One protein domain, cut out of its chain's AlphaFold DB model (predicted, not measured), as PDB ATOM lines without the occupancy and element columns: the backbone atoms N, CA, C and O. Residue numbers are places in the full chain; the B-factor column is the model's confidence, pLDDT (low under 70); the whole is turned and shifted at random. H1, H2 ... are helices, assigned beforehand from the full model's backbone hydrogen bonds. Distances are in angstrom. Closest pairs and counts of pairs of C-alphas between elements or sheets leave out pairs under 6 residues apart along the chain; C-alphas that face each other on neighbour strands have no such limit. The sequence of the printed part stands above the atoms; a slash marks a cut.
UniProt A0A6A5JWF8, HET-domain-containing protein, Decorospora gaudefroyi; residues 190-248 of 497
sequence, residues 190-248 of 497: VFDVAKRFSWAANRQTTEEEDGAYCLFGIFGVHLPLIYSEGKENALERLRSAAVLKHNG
ATOM      1  N   VAL A 190     -17.748  35.429  12.311       85.00
ATOM      2  CA  VAL A 190     -18.889  36.362  12.370       85.00
ATOM      3  C   VAL A 190     -18.442  37.772  12.774       85.00
ATOM      4  O   VAL A 190     -19.114  38.754  12.460       85.00
ATOM      5  N   PHE A 191     -17.298  37.895  13.455       85.31
ATOM      6  CA  PHE A 191     -16.732  39.186  13.829       85.31
ATOM      7  C   PHE A 191     -15.798  39.695  12.738       85.31
ATOM      8  O   PHE A 191     -14.895  38.988  12.267       85.31
ATOM      9  N   ASP A 192     -15.970  40.974  12.405       78.06
ATOM     10  CA  ASP A 192     -15.145  41.631  11.408       78.06
ATOM     11  C   ASP A 192     -13.646  41.586  11.771       78.06
ATOM     12  O   ASP A 192     -13.231  41.379  12.922       78.06
ATOM     13  N   VAL A 193     -12.807  41.747  10.748       78.50
ATOM     14  CA  VAL A 193     -11.350  41.654  10.894       78.50
ATOM     15  C   VAL A 193     -10.821  42.677  11.904       78.50
ATOM     16  O   VAL A 193     -10.001  42.329  12.756       78.50
ATOM     17  N   ALA A 194     -11.313  43.917  11.863       75.81
ATOM     18  CA  ALA A 194     -10.856  44.992  12.742       75.81
ATOM     19  C   ALA A 194     -11.205  44.718  14.215       75.81
ATOM     20  O   ALA A 194     -10.386  44.953  15.107       75.81
ATOM     21  N   LYS A 195     -12.386  44.158  14.478       83.06
ATOM     22  CA  LYS A 195     -12.863  43.779  15.803       83.06
ATOM     23  C   LYS A 195     -11.993  42.678  16.387       83.06
ATOM     24  O   LYS A 195     -11.562  42.811  17.531       83.06
ATOM     25  N   ARG A 196     -11.651  41.657  15.599       90.75
ATOM     26  CA  ARG A 196     -10.736  40.591  16.041       90.75
ATOM     27  C   ARG A 196      -9.332  41.110  16.345       90.75
ATOM     28  O   ARG A 196      -8.768  40.739  17.370       90.75
ATOM     29  N   PHE A 197      -8.803  42.032  15.537       85.25
ATOM     30  CA  PHE A 197      -7.545  42.721  15.859       85.25
ATOM     31  C   PHE A 197      -7.640  43.551  17.147       85.25
ATOM     32  O   PHE A 197      -6.691  43.574  17.930       85.25
ATOM     33  N   SER A 198      -8.782  44.198  17.408       87.44
ATOM     34  CA  SER A 198      -8.962  45.030  18.606       87.44
ATOM     35  C   SER A 198      -8.830  44.243  19.916       87.44
ATOM     36  O   SER A 198      -8.373  44.797  20.913       87.44
ATOM     37  N   TRP A 199      -9.128  42.938  19.910       93.25
ATOM     38  CA  TRP A 199      -8.993  42.063  21.084       93.25
ATOM     39  C   TRP A 199      -7.537  41.868  21.533       93.25
ATOM     40  O   TRP A 199      -7.279  41.439  22.663       93.25
ATOM     41  N   ALA A 200      -6.584  42.185  20.653       93.50
ATOM     42  CA  ALA A 200      -5.153  42.098  20.909       93.50
ATOM     43  C   ALA A 200      -4.506  43.446  21.265       93.50
ATOM     44  O   ALA A 200      -3.342  43.469  21.652       93.50
ATOM     45  N   ALA A 201      -5.239  44.563  21.166       85.06
ATOM     46  CA  ALA A 201      -4.668  45.912  21.220       85.06
ATOM     47  C   ALA A 201      -3.893  46.214  22.516       85.06
ATOM     48  O   ALA A 201      -2.860  46.874  22.477       85.06
ATOM     49  N   ASN A 202      -4.363  45.692  23.653       87.06
ATOM     50  CA  ASN A 202      -3.754  45.912  24.971       87.06
ATOM     51  C   ASN A 202      -2.849  44.753  25.423       87.06
ATOM     52  O   ASN A 202      -2.505  44.657  26.605       87.06
ATOM     53  N   ARG A 203      -2.492  43.849  24.503       94.31
ATOM     54  CA  ARG A 203      -1.689  42.661  24.794       94.31
ATOM     55  C   ARG A 203      -0.244  42.837  24.334       94.31
ATOM     56  O   ARG A 203       0.050  43.549  23.381       94.31
ATOM     57  N   GLN A 204       0.660  42.171  25.041       92.94
ATOM     58  CA  GLN A 204       2.106  42.249  24.874       92.94
ATOM     59  C   GLN A 204       2.692  40.854  24.659       92.94
ATOM     60  O   GLN A 204       2.249  39.861  25.255       92.94
ATOM     61  N   THR A 205       3.719  40.795  23.826       93.06
ATOM     62  CA  THR A 205       4.495  39.596  23.510       93.06
ATOM     63  C   THR A 205       5.966  39.840  23.825       93.06
ATOM     64  O   THR A 205       6.369  40.982  24.035       93.06
ATOM     65  N   THR A 206       6.727  38.757  23.988       89.44
ATOM     66  CA  THR A 206       8.165  38.845  24.281       89.44
ATOM     67  C   THR A 206       8.936  39.116  22.993       89.44
ATOM     68  O   THR A 206       9.613  40.132  22.917       89.44
ATOM     69  N   GLU A 207       8.736  38.273  21.977       89.50
ATOM     70  CA  GLU A 207       9.128  38.581  20.600       89.50
ATOM     71  C   GLU A 207       8.110  39.542  19.982       89.50
ATOM     72  O   GLU A 207       6.914  39.503  20.310       89.50
ATOM     73  N   GLU A 208       8.555  40.435  19.109       89.94
ATOM     74  CA  GLU A 208       7.682  41.482  18.582       89.94
ATOM     75  C   GLU A 208       6.701  40.950  17.520       89.94
ATOM     76  O   GLU A 208       5.527  41.343  17.506       89.94
ATOM     77  N   GLU A 209       7.138  39.988  16.705       90.56
ATOM     78  CA  GLU A 209       6.367  39.331  15.643       90.56
ATOM     79  C   GLU A 209       5.282  38.407  16.196       90.56
ATOM     80  O   GLU A 209       4.217  38.247  15.591       90.56
ATOM     81  N   ASP A 210       5.485  37.876  17.407       94.12
ATOM     82  CA  ASP A 210       4.479  37.093  18.126       94.12
ATOM     83  C   ASP A 210       3.169  37.879  18.310       94.12
ATOM     84  O   ASP A 210       2.100  37.279  18.453       94.12
ATOM     85  N   GLY A 211       3.218  39.219  18.274       92.12
ATOM     86  CA  GLY A 211       2.031  40.074  18.276       92.12
ATOM     87  C   GLY A 211       1.088  39.813  17.094       92.12
ATOM     88  O   GLY A 211      -0.119  40.020  17.224       92.12
ATOM     89  N   ALA A 212       1.614  39.316  15.972       91.00
ATOM     90  CA  ALA A 212       0.836  38.789  14.856       91.00
ATOM     91  C   ALA A 212       0.614  37.275  14.992       91.00
ATOM     92  O   ALA A 212      -0.513  36.801  14.840       91.00
ATOM     93  N   TYR A 213       1.655  36.502  15.312       93.62
ATOM     94  CA  TYR A 213       1.578  35.034  15.273       93.62
ATOM     95  C   TYR A 213       0.565  34.457  16.268       93.62
ATOM     96  O   TYR A 213      -0.147  33.501  15.948       93.62
ATOM     97  N   CYS A 214       0.389  35.095  17.432       95.38
ATOM     98  CA  CYS A 214      -0.622  34.691  18.413       95.38
ATOM     99  C   CYS A 214      -2.076  34.837  17.921       95.38
ATOM    100  O   CYS A 214      -2.996  34.313  18.554       95.38
ATOM    101  N   LEU A 215      -2.297  35.519  16.791       95.94
ATOM    102  CA  LEU A 215      -3.609  35.748  16.189       95.94
ATOM    103  C   LEU A 215      -3.916  34.803  15.024       95.94
ATOM    104  O   LEU A 215      -5.049  34.814  14.538       95.94
ATOM    105  N   PHE A 216      -2.966  33.970  14.581       93.25
ATOM    106  CA  PHE A 216      -3.173  33.075  13.436       93.25
ATOM    107  C   PHE A 216      -4.435  32.242  13.616       93.25
ATOM    108  O   PHE A 216      -5.327  32.303  12.780       93.25
ATOM    109  N   GLY A 217      -4.596  31.578  14.758       91.00
ATOM    110  CA  GLY A 217      -5.787  30.780  15.041       91.00
ATOM    111  C   GLY A 217      -7.106  31.555  15.078       91.00
ATOM    112  O   GLY A 217      -8.123  31.054  14.607       91.00
ATOM    113  N   ILE A 218      -7.089  32.804  15.549       94.75
ATOM    114  CA  ILE A 218      -8.277  33.674  15.641       94.75
ATOM    115  C   ILE A 218      -8.793  34.048  14.250       94.75
ATOM    116  O   ILE A 218     -10.002  34.153  14.019       94.75
ATOM    117  N   PHE A 219      -7.872  34.220  13.304       87.38
ATOM    118  CA  PHE A 219      -8.194  34.380  11.890       87.38
ATOM    119  C   PHE A 219      -8.327  33.031  11.164       87.38
ATOM    120  O   PHE A 219      -8.853  32.966  10.057       87.38
ATOM    121  N   GLY A 220      -7.907  31.936  11.801       86.31
ATOM    122  CA  GLY A 220      -7.625  30.621  11.222       86.31
ATOM    123  C   GLY A 220      -6.661  30.683  10.022       86.31
ATOM    124  O   GLY A 220      -6.847  30.020   9.001       86.31
ATOM    125  N   VAL A 221      -5.683  31.557  10.180       81.19
ATOM    126  CA  VAL A 221      -4.396  31.666   9.508       81.19
ATOM    127  C   VAL A 221      -3.567  30.390   9.452       81.19
ATOM    128  O   VAL A 221      -3.437  29.780  10.508       81.19
ATOM    129  N   HIS A 222      -2.907  30.053   8.346       77.94
ATOM    130  CA  HIS A 222      -1.659  29.289   8.414       77.94
ATOM    131  C   HIS A 222      -0.596  30.071   7.656       77.94
ATOM    132  O   HIS A 222      -0.730  30.256   6.453       77.94
ATOM    133  N   LEU A 223       0.406  30.586   8.364       70.75
ATOM    134  CA  LEU A 223       1.434  31.444   7.779       70.75
ATOM    135  C   LEU A 223       2.828  31.031   8.286       70.75
ATOM    136  O   LEU A 223       2.953  30.522   9.408       70.75
ATOM    137  N   PRO A 224       3.888  31.253   7.484       66.81
ATOM    138  CA  PRO A 224       5.266  31.072   7.934       66.81
ATOM    139  C   PRO A 224       5.597  31.952   9.144       66.81
ATOM    140  O   PRO A 224       5.078  33.061   9.254       66.81
ATOM    141  N   LEU A 225       6.491  31.477  10.012       76.50
ATOM    142  CA  LEU A 225       7.096  32.308  11.053       76.50
ATOM    143  C   LEU A 225       8.423  32.836  10.522       76.50
ATOM    144  O   LEU A 225       9.277  32.045  10.120       76.50
ATOM    145  N   ILE A 226       8.574  34.153  10.504       75.00
ATOM    146  CA  ILE A 226       9.753  34.856  10.013       75.00
ATOM    147  C   ILE A 226      10.192  35.811  11.123       75.00
ATOM    148  O   ILE A 226       9.957  37.012  11.075       75.00
ATOM    149  N   TYR A 227      10.805  35.258  12.168       72.62
ATOM    150  CA  TYR A 227      11.446  36.082  13.192       72.62
ATOM    151  C   TYR A 227      12.535  36.939  12.538       72.62
ATOM    152  O   TYR A 227      13.239  36.445  11.658       72.62
ATOM    153  N   SER A 228      12.657  38.196  12.967       75.25
ATOM    154  CA  SER A 228      13.374  39.312  12.329       75.25
ATOM    155  C   SER A 228      12.659  40.017  11.170       75.25
ATOM    156  O   SER A 228      13.167  41.035  10.699       75.25
ATOM    157  N   GLU A 229      11.462  39.574  10.748       71.88
ATOM    158  CA  GLU A 229      10.651  40.368   9.806       71.88
ATOM    159  C   GLU A 229      10.139  41.666  10.448       71.88
ATOM    160  O   GLU A 229       9.769  42.598   9.738       71.88
ATOM    161  N   GLY A 230      10.138  41.748  11.781       71.00
ATOM    162  CA  GLY A 230       9.620  42.885  12.524       71.00
ATOM    163  C   GLY A 230       8.097  42.855  12.647       71.00
ATOM    164  O   GLY A 230       7.356  42.331  11.806       71.00
ATOM    165  N   LYS A 231       7.595  43.447  13.732       80.81
ATOM    166  CA  LYS A 231       6.174  43.365  14.102       80.81
ATOM    167  C   LYS A 231       5.219  43.895  13.032       80.81
ATOM    168  O   LYS A 231       4.131  43.347  12.857       80.81
ATOM    169  N   GLU A 232       5.584  44.983  12.362       72.06
ATOM    170  CA  GLU A 232       4.720  45.644  11.378       72.06
ATOM    171  C   GLU A 232       4.493  44.761  10.146       72.06
ATOM    172  O   GLU A 232       3.340  44.530   9.775       72.06
ATOM    173  N   ASN A 233       5.560  44.163   9.607       61.19
ATOM    174  CA  ASN A 233       5.490  43.252   8.461       61.19
ATOM    175  C   ASN A 233       4.708  41.973   8.798       61.19
ATOM    176  O   ASN A 233       3.826  41.553   8.039       61.19
ATOM    177  N   ALA A 234       4.945  41.399   9.983       66.62
ATOM    178  CA  ALA A 234       4.200  40.237  10.463       66.62
ATOM    179  C   ALA A 234       2.687  40.533  10.568       66.62
ATOM    180  O   ALA A 234       1.842  39.723  10.168       66.62
ATOM    181  N   LEU A 235       2.325  41.721  11.076       73.12
ATOM    182  CA  LEU A 235       0.935  42.175  11.169       73.12
ATOM    183  C   LEU A 235       0.311  42.443   9.796       73.12
ATOM    184  O   LEU A 235      -0.873  42.158   9.616       73.12
ATOM    185  N   GLU A 236       1.062  42.981   8.839       66.50
ATOM    186  CA  GLU A 236       0.578  43.228   7.479       66.50
ATOM    187  C   GLU A 236       0.269  41.922   6.737       66.50
ATOM    188  O   GLU A 236      -0.825  41.769   6.175       66.50
ATOM    189  N   ARG A 237       1.175  40.937   6.815       83.19
ATOM    190  CA  ARG A 237       0.952  39.579   6.292       83.19
ATOM    191  C   ARG A 237      -0.305  38.954   6.883       83.19
ATOM    192  O   ARG A 237      -1.161  38.453   6.150       83.19
ATOM    193  N   LEU A 238      -0.461  39.052   8.202       81.19
ATOM    194  CA  LEU A 238      -1.657  38.565   8.877       81.19
ATOM    195  C   LEU A 238      -2.922  39.298   8.418       81.19
ATOM    196  O   LEU A 238      -3.924  38.642   8.147       81.19
ATOM    197  N   ARG A 239      -2.909  40.636   8.338       72.56
ATOM    198  CA  ARG A 239      -4.068  41.429   7.886       72.56
ATOM    199  C   ARG A 239      -4.500  41.012   6.489       72.56
ATOM    200  O   ARG A 239      -5.688  40.775   6.274       72.56
ATOM    201  N   SER A 240      -3.541  40.872   5.582       65.44
ATOM    202  CA  SER A 240      -3.782  40.444   4.206       65.44
ATOM    203  C   SER A 240      -4.452  39.069   4.174       65.44
ATOM    204  O   SER A 240      -5.544  38.921   3.625       65.44
ATOM    205  N   ALA A 241      -3.883  38.084   4.871       68.12
ATOM    206  CA  ALA A 241      -4.452  36.739   4.954       68.12
ATOM    207  C   ALA A 241      -5.829  36.701   5.656       68.12
ATOM    208  O   ALA A 241      -6.727  35.961   5.245       68.12
ATOM    209  N   ALA A 242      -6.028  37.517   6.692       71.50
ATOM    210  CA  ALA A 242      -7.276  37.613   7.446       71.50
ATOM    211  C   ALA A 242      -8.435  38.175   6.613       71.50
ATOM    212  O   ALA A 242      -9.547  37.648   6.682       71.50
ATOM    213  N   VAL A 243      -8.182  39.227   5.827       64.88
ATOM    214  CA  VAL A 243      -9.177  39.824   4.922       64.88
ATOM    215  C   VAL A 243      -9.584  38.822   3.846       64.88
ATOM    216  O   VAL A 243     -10.780  38.632   3.621       64.88
ATOM    217  N   LEU A 244      -8.610  38.130   3.248       56.06
ATOM    218  CA  LEU A 244      -8.877  37.074   2.267       56.06
ATOM    219  C   LEU A 244      -9.763  35.977   2.870       56.06
ATOM    220  O   LEU A 244     -10.787  35.605   2.302       56.06
ATOM    221  N   LYS A 245      -9.438  35.518   4.083       63.41
ATOM    222  CA  LYS A 245     -10.197  34.449   4.734       63.41
ATOM    223  C   LYS A 245     -11.601  34.865   5.202       63.41
ATOM    224  O   LYS A 245     -12.515  34.042   5.158       63.41
ATOM    225  N   HIS A 246     -11.789  36.107   5.650       61.66
ATOM    226  CA  HIS A 246     -13.085  36.614   6.122       61.66
ATOM    227  C   HIS A 246     -14.111  36.776   4.987       61.66
ATOM    228  O   HIS A 246     -15.306  36.620   5.214       61.66
ATOM    229  N   ASN A 247     -13.667  37.020   3.754       51.44
ATOM    230  CA  ASN A 247     -14.557  37.258   2.613       51.44
ATOM    231  C   ASN A 247     -15.135  35.975   1.965       51.44
ATOM    232  O   ASN A 247     -15.805  36.060   0.938       51.44
ATOM    233  N   GLY A 248     -14.952  34.802   2.591       49.91
ATOM    234  CA  GLY A 248     -15.627  33.549   2.235       49.91
ATOM    235  C   GLY A 248     -14.866  32.662   1.240       49.91
ATOM    236  O   GLY A 248     -14.532  33.064   0.127       49.91
TER     237      GLY A 248
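This is residues 190 to 248 of the 497 residues of the protein "HET-domain-containing protein" of Decorospora gaudefroyi (UniProt A0A6A5JWF8). One long helix, H4, runs as a base, and three short helices, H1, H2 and H3, pack over one side of it, H2 on its first half and H1 on its second half. Two long links, residues 199 to 209 and 220 to 230, loop between the helices. The printed part has 59 residues with four named helices in the order H1, H2, H3, H4 and no named strand; the class is all helix. It is compact, with a radius of gyration of the C-alphas of 10.8 A and spans of 31 by 24 by 16 A.

H1 covers residues 193 to 198 and begins at C-alpha 193 (-11.350, 41.654, 10.894); it is 8.8 A long. H2 covers residues 210 to 213, and H3 residues 216 to 219. H4 covers residues 231 to 246, from C-alpha 231 (6.174, 43.365, 14.102) to C-alpha 246 (-13.085, 36.614, 6.122), 21.9 A.

H4 is the hub, touching three helices. H1 touches H4, which meets it with residues 239 to 246 alone; the closest C-alphas, of Val 193 and Val 243, are 6.6 A apart. These two helices stand at a steep tilt of 43 degrees, opposite ways. H2 touches residues 231 to 238 of H4 alone, the closest C-alphas being those of Ala 212 and Leu 235 at 5.0 A. H3 touches H4, closest at the C-alphas of Phe 219 and Ala 242, 5.6 A. H1 and H3 only just touch, with 3 pairs of C-alphas within 8 A, the closest those of Arg 196 and Ile 218 at 7.4 A. H1 and H2 are apart, and H2 and H3 meet only through their link. In H1 and H4 every O i to N i+4 pair is within hydrogen-bond range; H2 and H3 are too short for such a pair.

The C-alphas of Thr 206 and Gly 248, the two farthest apart, are 32.9 A apart. The printed part has no cut. The links H1 to H2 and H3 to H4 are long, and H2 to H3 is tight. Mean pLDDT of the printed part is 79.9; 12 residues are under 70, among them residues 243 to 248.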